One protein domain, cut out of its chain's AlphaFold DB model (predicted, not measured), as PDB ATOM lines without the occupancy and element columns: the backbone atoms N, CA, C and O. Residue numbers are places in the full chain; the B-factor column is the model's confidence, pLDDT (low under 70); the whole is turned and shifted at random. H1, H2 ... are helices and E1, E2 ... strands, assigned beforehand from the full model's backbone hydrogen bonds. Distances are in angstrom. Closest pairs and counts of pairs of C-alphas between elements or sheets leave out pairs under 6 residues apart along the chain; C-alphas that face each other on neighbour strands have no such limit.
ATOM      1  N   GLU A 428     -26.286 -38.016 -21.187       97.19
ATOM      2  CA  GLU A 428     -27.365 -37.190 -20.642       97.19
ATOM      3  C   GLU A 428     -27.264 -35.764 -21.179       97.19
ATOM      4  O   GLU A 428     -28.238 -35.240 -21.716       97.19
ATOM      5  N   GLU A 429     -26.071 -35.177 -21.136       97.56
ATOM      6  CA  GLU A 429     -25.820 -33.818 -21.622       97.56
ATOM      7  C   GLU A 429     -26.164 -33.657 -23.112       97.56
ATOM      8  O   GLU A 429     -26.936 -32.768 -23.485       97.56
ATOM      9  N   VAL A 430     -25.670 -34.560 -23.967       97.62
ATOM     10  CA  VAL A 430     -25.949 -34.556 -25.411       97.62
ATOM     11  C   VAL A 430     -27.436 -34.786 -25.690       97.62
ATOM     12  O   VAL A 430     -28.018 -34.120 -26.551       97.62
ATOM     13  N   TYR A 431     -28.092 -35.693 -24.960       97.44
ATOM     14  CA  TYR A 431     -29.530 -35.931 -25.108       97.44
ATOM     15  C   TYR A 431     -30.358 -34.699 -24.726       97.44
ATOM     16  O   TYR A 431     -31.296 -34.338 -25.444       97.44
ATOM     17  N   LEU A 432     -30.017 -34.039 -23.614       97.06
ATOM     18  CA  LEU A 432     -30.674 -32.811 -23.174       97.06
ATOM     19  C   LEU A 432     -30.461 -31.687 -24.191       97.06
ATOM     20  O   LEU A 432     -31.439 -31.037 -24.571       97.06
ATOM     21  N   LYS A 433     -29.241 -31.527 -24.720       97.19
ATOM     22  CA  LYS A 433     -28.965 -30.537 -25.765       97.19
ATOM     23  C   LYS A 433     -29.732 -30.822 -27.054       97.19
ATOM     24  O   LYS A 433     -30.318 -29.911 -27.635       97.19
ATOM     25  N   ASN A 434     -29.800 -32.079 -27.490       96.50
ATOM     26  CA  ASN A 434     -30.628 -32.463 -28.633       96.50
ATOM     27  C   ASN A 434     -32.111 -32.140 -28.391       96.50
ATOM     28  O   ASN A 434     -32.772 -31.608 -29.275       96.50
ATOM     29  N   ASN A 435     -32.646 -32.404 -27.197       94.50
ATOM     30  CA  ASN A 435     -34.036 -32.067 -26.881       94.50
ATOM     31  C   ASN A 435     -34.304 -30.560 -26.871       94.50
ATOM     32  O   ASN A 435     -35.360 -30.143 -27.342       94.50
ATOM     33  N   GLU A 436     -33.364 -29.761 -26.369       94.50
ATOM     34  CA  GLU A 436     -33.413 -28.300 -26.443       94.50
ATOM     35  C   GLU A 436     -33.476 -27.837 -27.909       94.50
ATOM     36  O   GLU A 436     -34.398 -27.119 -28.296       94.50
ATOM     37  N   LEU A 437     -32.567 -28.329 -28.763       93.25
ATOM     38  CA  LEU A 437     -32.546 -28.006 -30.196       93.25
ATOM     39  C   LEU A 437     -33.826 -28.466 -30.907       93.25
ATOM     40  O   LEU A 437     -34.365 -27.740 -31.734       93.25
ATOM     41  N   ARG A 438     -34.364 -29.635 -30.550       90.69
ATOM     42  CA  ARG A 438     -35.645 -30.149 -31.066       90.69
ATOM     43  C   ARG A 438     -36.852 -29.330 -30.628       90.69
ATOM     44  O   ARG A 438     -37.856 -29.319 -31.334       90.69
ATOM     45  N   ALA A 439     -36.804 -28.728 -29.444       87.94
ATOM     46  CA  ALA A 439     -37.869 -27.863 -28.957       87.94
ATOM     47  C   ALA A 439     -37.834 -26.499 -29.657       87.94
ATOM     48  O   ALA A 439     -38.885 -25.992 -30.033       87.94
ATOM     49  N   ASN A 440     -36.635 -25.955 -29.875       87.75
ATOM     50  CA  ASN A 440     -36.443 -24.623 -30.446       87.75
ATOM     51  C   ASN A 440     -36.475 -24.610 -31.984       87.75
ATOM     52  O   ASN A 440     -36.890 -23.621 -32.582       87.75
ATOM     53  N   MET A 441     -36.036 -25.696 -32.630       86.00
ATOM     54  CA  MET A 441     -35.914 -25.825 -34.089       86.00
ATOM     55  C   MET A 441     -36.392 -27.212 -34.579       86.00
ATOM     56  O   MET A 441     -35.595 -27.998 -35.104       86.00
ATOM     57  N   PRO A 442     -37.690 -27.554 -34.428       83.69
ATOM     58  CA  PRO A 442     -38.186 -28.922 -34.634       83.69
ATOM     59  C   PRO A 442     -37.969 -29.495 -36.043       83.69
ATOM     60  O   PRO A 442     -37.871 -30.710 -36.191       83.69
ATOM     61  N   TRP A 443     -37.868 -28.639 -37.058       80.62
ATOM     62  CA  TRP A 443     -37.695 -28.997 -38.476       80.62
ATOM     63  C   TRP A 443     -36.239 -28.921 -38.962       80.62
ATOM     64  O   TRP A 443     -35.947 -29.352 -40.071       80.62
ATOM     65  N   GLN A 444     -35.315 -28.385 -38.157       86.06
ATOM     66  CA  GLN A 444     -33.902 -28.213 -38.538       86.06
ATOM     67  C   GLN A 444     -32.931 -28.943 -37.620       86.06
ATOM     68  O   GLN A 444     -31.766 -29.081 -37.971       86.06
ATOM     69  N   TYR A 445     -33.375 -29.447 -36.463       91.12
ATOM     70  CA  TYR A 445     -32.451 -30.027 -35.486       91.12
ATOM     71  C   TYR A 445     -31.594 -31.173 -36.049       91.12
ATOM     72  O   TYR A 445     -30.470 -31.358 -35.585       91.12
ATOM     73  N   LYS A 446     -32.114 -31.904 -37.050       93.31
ATOM     74  CA  LYS A 446     -31.422 -32.998 -37.744       93.31
ATOM     75  C   LYS A 446     -30.231 -32.525 -38.600       93.31
ATOM     76  O   LYS A 446     -29.413 -33.347 -38.987       93.31
ATOM     77  N   LEU A 447     -30.115 -31.221 -38.873       92.19
ATOM     78  CA  LEU A 447     -28.984 -30.619 -39.592       92.19
ATOM     79  C   LEU A 447     -27.774 -30.357 -38.682       92.19
ATOM     80  O   LEU A 447     -26.674 -30.131 -39.178       92.19
ATOM     81  N   ASN A 448     -27.965 -30.374 -37.360       94.12
ATOM     82  CA  ASN A 448     -26.876 -30.141 -36.414       94.12
ATOM     83  C   ASN A 448     -25.926 -31.339 -36.373       94.12
ATOM     84  O   ASN A 448     -26.360 -32.493 -36.421       94.12
ATOM     85  N   THR A 449     -24.635 -31.065 -36.195       95.75
ATOM     86  CA  THR A 449     -23.612 -32.113 -36.094       95.75
ATOM     87  C   THR A 449     -23.068 -32.172 -34.677       95.75
ATOM     88  O   THR A 449     -22.501 -31.205 -34.183       95.75
ATOM     89  N   PHE A 450     -23.249 -33.311 -34.012       96.12
ATOM     90  CA  PHE A 450     -22.675 -33.575 -32.694       96.12
ATOM     91  C   PHE A 450     -21.355 -34.328 -32.839       96.12
ATOM     92  O   PHE A 450     -21.310 -35.390 -33.466       96.12
ATOM     93  N   HIS A 451     -20.316 -33.817 -32.186       95.06
ATOM     94  CA  HIS A 451     -19.002 -34.448 -32.096       95.06
ATOM     95  C   HIS A 451     -18.787 -34.920 -30.667       95.06
ATOM     96  O   HIS A 451     -18.878 -34.115 -29.746       95.06
ATOM     97  N   VAL A 452     -18.506 -36.208 -30.482       94.12
ATOM     98  CA  VAL A 452     -18.182 -36.798 -29.175       94.12
ATOM     99  C   VAL A 452     -16.818 -37.464 -29.298       94.12
ATOM    100  O   VAL A 452     -16.627 -38.334 -30.148       94.12
ATOM    101  N   ALA A 453     -15.860 -37.028 -28.488       92.69
ATOM    102  CA  ALA A 453     -14.529 -37.607 -28.421       92.69
ATOM    103  C   ALA A 453     -14.499 -38.820 -27.477       92.69
ATOM    104  O   ALA A 453     -15.396 -39.033 -26.663       92.69
ATOM    105  N   LYS A 454     -13.427 -39.619 -27.559       88.19
ATOM    106  CA  LYS A 454     -13.265 -40.844 -26.752       88.19
ATOM    107  C   LYS A 454     -13.191 -40.597 -25.245       88.19
ATOM    108  O   LYS A 454     -13.490 -41.498 -24.471       88.19
ATOM    109  N   ASP A 455     -12.770 -39.407 -24.832       91.44
ATOM    110  CA  ASP A 455     -12.730 -39.001 -23.424       91.44
ATOM    111  C   ASP A 455     -14.092 -38.506 -22.902       91.44
ATOM    112  O   ASP A 455     -14.206 -38.139 -21.735       91.44
ATOM    113  N   GLY A 456     -15.126 -38.510 -23.749       92.19
ATOM    114  CA  GLY A 456     -16.471 -38.046 -23.424       92.19
ATOM    115  C   GLY A 456     -16.674 -36.540 -23.588       92.19
ATOM    116  O   GLY A 456     -17.793 -36.065 -23.395       92.19
ATOM    117  N   SER A 457     -15.642 -35.777 -23.965       96.69
ATOM    118  CA  SER A 457     -15.830 -34.375 -24.341       96.69
ATOM    119  C   SER A 457     -16.658 -34.277 -25.622       96.69
ATOM    120  O   SER A 457     -16.535 -35.103 -26.532       96.69
ATOM    121  N   TRP A 458     -17.541 -33.281 -25.698       97.75
ATOM    122  CA  TRP A 458     -18.438 -33.138 -26.836       97.75
ATOM    123  C   TRP A 458     -18.680 -31.682 -27.222       97.75
ATOM    124  O   TRP A 458     -18.580 -30.765 -26.408       97.75
ATOM    125  N   THR A 459     -19.000 -31.478 -28.498       97.19
ATOM    126  CA  THR A 459     -19.402 -30.190 -29.075       97.19
ATOM    127  C   THR A 459     -20.555 -30.398 -30.056       97.19
ATOM    128  O   THR A 459     -20.851 -31.527 -30.460       97.19
ATOM    129  N   VAL A 460     -21.237 -29.314 -30.422       96.50
ATOM    130  CA  VAL A 460     -22.283 -29.337 -31.445       96.50
ATOM    131  C   VAL A 460     -22.125 -28.148 -32.384       96.50
ATOM    132  O   VAL A 460     -22.090 -27.001 -31.940       96.50
ATOM    133  N   ASP A 461     -22.079 -28.436 -33.680       95.00
ATOM    134  CA  ASP A 461     -22.183 -27.435 -34.733       95.00
ATOM    135  C   ASP A 461     -23.668 -27.185 -34.991       95.00
ATOM    136  O   ASP A 461     -24.373 -28.032 -35.554       95.00
ATOM    137  N   VAL A 462     -24.157 -26.040 -34.514       91.88
ATOM    138  CA  VAL A 462     -25.550 -25.636 -34.700       91.88
ATOM    139  C   VAL A 462     -25.689 -24.943 -36.049       91.88
ATOM    140  O   VAL A 462     -25.019 -23.946 -36.312       91.88
ATOM    141  N   VAL A 463     -26.559 -25.472 -36.907       84.94
ATOM    142  CA  VAL A 463     -26.854 -24.856 -38.203       84.94
ATOM    143  C   VAL A 463     -27.889 -23.755 -37.993       84.94
ATOM    144  O   VAL A 463     -29.051 -24.037 -37.706       84.94
ATOM    145  N   ASP A 464     -27.466 -22.499 -38.146       68.56
ATOM    146  CA  ASP A 464     -28.380 -21.356 -38.198       68.56
ATOM    147  C   ASP A 464     -29.265 -21.431 -39.451       68.56
ATOM    148  O   ASP A 464     -28.853 -21.938 -40.496       68.56
ATOM    149  N   LYS A 465     -30.491 -20.901 -39.345       55.09
ATOM    150  CA  LYS A 465     -31.541 -20.944 -40.377       55.09
ATOM    151  C   LYS A 465     -30.954 -20.709 -41.787       55.09
ATOM    152  O   LYS A 465     -30.542 -19.581 -42.076       55.09
ATOM    153  N   PRO A 466     -30.939 -21.706 -42.695       47.34
ATOM    154  CA  PRO A 466     -30.501 -21.466 -44.061       47.34
ATOM    155  C   PRO A 466     -31.434 -20.436 -44.695       47.34
ATOM    156  O   PRO A 466     -32.661 -20.546 -44.583       47.34
ATOM    157  N   SER A 467     -30.878 -19.433 -45.375       47.19
ATOM    158  CA  SER A 467     -31.694 -18.543 -46.207       47.19
ATOM    159  C   SER A 467     -32.503 -19.383 -47.205       47.19
ATOM    160  O   SER A 467     -32.039 -20.427 -47.665       47.19
ATOM    161  N   THR A 468     -33.697 -18.927 -47.585       45.78
ATOM    162  CA  THR A 468     -34.654 -19.634 -48.465       45.78
ATOM    163  C   THR A 468     -34.026 -20.180 -49.765       45.78
ATOM    164  O   THR A 468     -34.527 -21.133 -50.353       45.78
ATOM    165  N   LYS A 469     -32.886 -19.622 -50.200       38.81
ATOM    166  CA  LYS A 469     -32.110 -20.068 -51.367       38.81
ATOM    167  C   LYS A 469     -31.312 -21.363 -51.151       38.81
ATOM    168  O   LYS A 469     -31.138 -22.121 -52.099       38.81
ATOM    169  N   GLN A 470     -30.840 -21.636 -49.933       43.41
ATOM    170  CA  GLN A 470     -30.084 -22.857 -49.617       43.41
ATOM    171  C   GLN A 470     -31.001 -24.081 -49.472       43.41
ATOM    172  O   GLN A 470     -30.611 -25.179 -49.857       43.41
ATOM    173  N   GLN A 471     -32.246 -23.883 -49.019       50.34
ATOM    174  CA  GLN A 471     -33.266 -24.941 -48.956       50.34
ATOM    175  C   GLN A 471     -33.640 -25.467 -50.351       50.34
ATOM    176  O   GLN A 471     -33.739 -26.675 -50.551       50.34
ATOM    177  N   GLN A 472     -33.758 -24.576 -51.343       44.91
ATOM    178  CA  GLN A 472     -34.024 -24.966 -52.733       44.91
ATOM    179  C   GLN A 472     -32.835 -25.697 -53.377       44.91
ATOM    180  O   GLN A 472     -33.039 -26.626 -54.153       44.91
ATOM    181  N   GLN A 473     -31.595 -25.332 -53.029       41.00
ATOM    182  CA  GLN A 473     -30.404 -26.022 -53.541       41.00
ATOM    183  C   GLN A 473     -30.202 -27.412 -52.926       41.00
ATOM    184  O   GLN A 473     -29.789 -28.320 -53.642       41.00
ATOM    185  N   GLN A 474     -30.526 -27.619 -51.646       52.34
ATOM    186  CA  GLN A 474     -30.443 -28.950 -51.024       52.34
ATOM    187  C   GLN A 474     -31.541 -29.901 -51.519       52.34
ATOM    188  O   GLN A 474     -31.243 -31.062 -51.790       52.34
ATOM    189  N   GLN A 475     -32.766 -29.411 -51.747       48.72
ATOM    190  CA  GLN A 475     -33.828 -30.210 -52.379       48.72
ATOM    191  C   GLN A 475     -33.471 -30.612 -53.820       48.72
ATOM    192  O   GLN A 475     -33.734 -31.738 -54.231       48.72
ATOM    193  N   GLN A 476     -32.802 -29.736 -54.578       42.91
ATOM    194  CA  GLN A 476     -32.325 -30.063 -55.928       42.91
ATOM    195  C   GLN A 476     -31.126 -31.021 -55.934       42.91
ATOM    196  O   GLN A 476     -31.008 -31.835 -56.845       42.91
ATOM    197  N   GLN A 477     -30.247 -30.967 -54.928       40.50
ATOM    198  CA  GLN A 477     -29.115 -31.897 -54.819       40.50
ATOM    199  C   GLN A 477     -29.535 -33.296 -54.349       40.50
ATOM    200  O   GLN A 477     -28.918 -34.271 -54.765       40.50
ATOM    201  N   GLN A 478     -30.603 -33.414 -53.552       43.50
ATOM    202  CA  GLN A 478     -31.179 -34.711 -53.173       43.50
ATOM    203  C   GLN A 478     -32.078 -35.313 -54.271       43.50
ATOM    204  O   GLN A 478     -32.143 -36.530 -54.386       43.50
ATOM    205  N   GLY A 479     -32.695 -34.493 -55.132       39.19
ATOM    206  CA  GLY A 479     -33.466 -34.960 -56.296       39.19
ATOM    207  C   GLY A 479     -32.648 -35.235 -57.570       39.19
ATOM    208  O   GLY A 479     -33.206 -35.681 -58.566       39.19
ATOM    209  N   GLY A 480     -31.341 -34.948 -57.575       31.58
ATOM    210  CA  GLY A 480     -30.488 -35.016 -58.772       31.58
ATOM    211  C   GLY A 480     -29.756 -36.344 -59.010       31.58
ATOM    212  O   GLY A 480     -29.006 -36.443 -59.978       31.58
TER     213      GLY A 480
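What this domain is: This is residues 428 to 480 of the 497 residues of an uncharacterized protein of Salpingoeca rosetta (strain ATCC 50818 / BSB-021) (UniProt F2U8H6). A helix, H1, runs over one face of a small two-stranded hairpin, E1 and E2, and comes close to it only loosely, with its residues 429 to 434. Residues 467 to 480, which hold the second helix, H2, stick out from this body as a free arm. The printed part has 53 residues, with named elements in the order H1, E1, E2, H2; the sheet, E1 - E2, is antiparallel and the class is mixed, helices and strands. The whole is loose, with a radius of gyration of the C-alphas of 13.7 A, and elongated, spanning 39 by 24 by 16 A.

How they stand to each other: H1, residues 428 to 440, is near E1, residues 449 to 452, with 5 pairs of C-alphas within 10 A. H1 has 1 pair of C-alphas within 8 A of E2, residues 458 to 461: the closest, Val 430 and Trp 458, are 7.8 A apart. E1 and E2 form a hairpin, antiparallel at 167 degrees between their directions. Across it N 451 and O 459 are 2.9 A apart and N 461 and O 449 2.8 A, both within hydrogen-bond range. H2, residues 468 to 478, is apart from H1 and from E1. Each O i to N i+4 pair of H1 is within hydrogen-bond range, and 6 of 7 in H2.

Where its parts are: H1 begins at C-alpha 428, (-27.365, -37.190, -20.642), and measures 18.3 A from first to last C-alpha. E1 measures 10.0 A and E2 10.4 A. H2 measures 16.2 A and ends at C-alpha 478, (-31.179, -34.711, -53.173).

The domain as a whole: The two C-alphas farthest apart, those of Asp 455 and Gly 480, are 39.8 A apart. Without residues 467 to 480, which stand free, the body spans 31 by 19 by 10 A. The printed part has no cut; the link from E1 to E2 is tight and the other two are short. The mean pLDDT of the printed part is 77.8, and residues 464 to 480 are under 70.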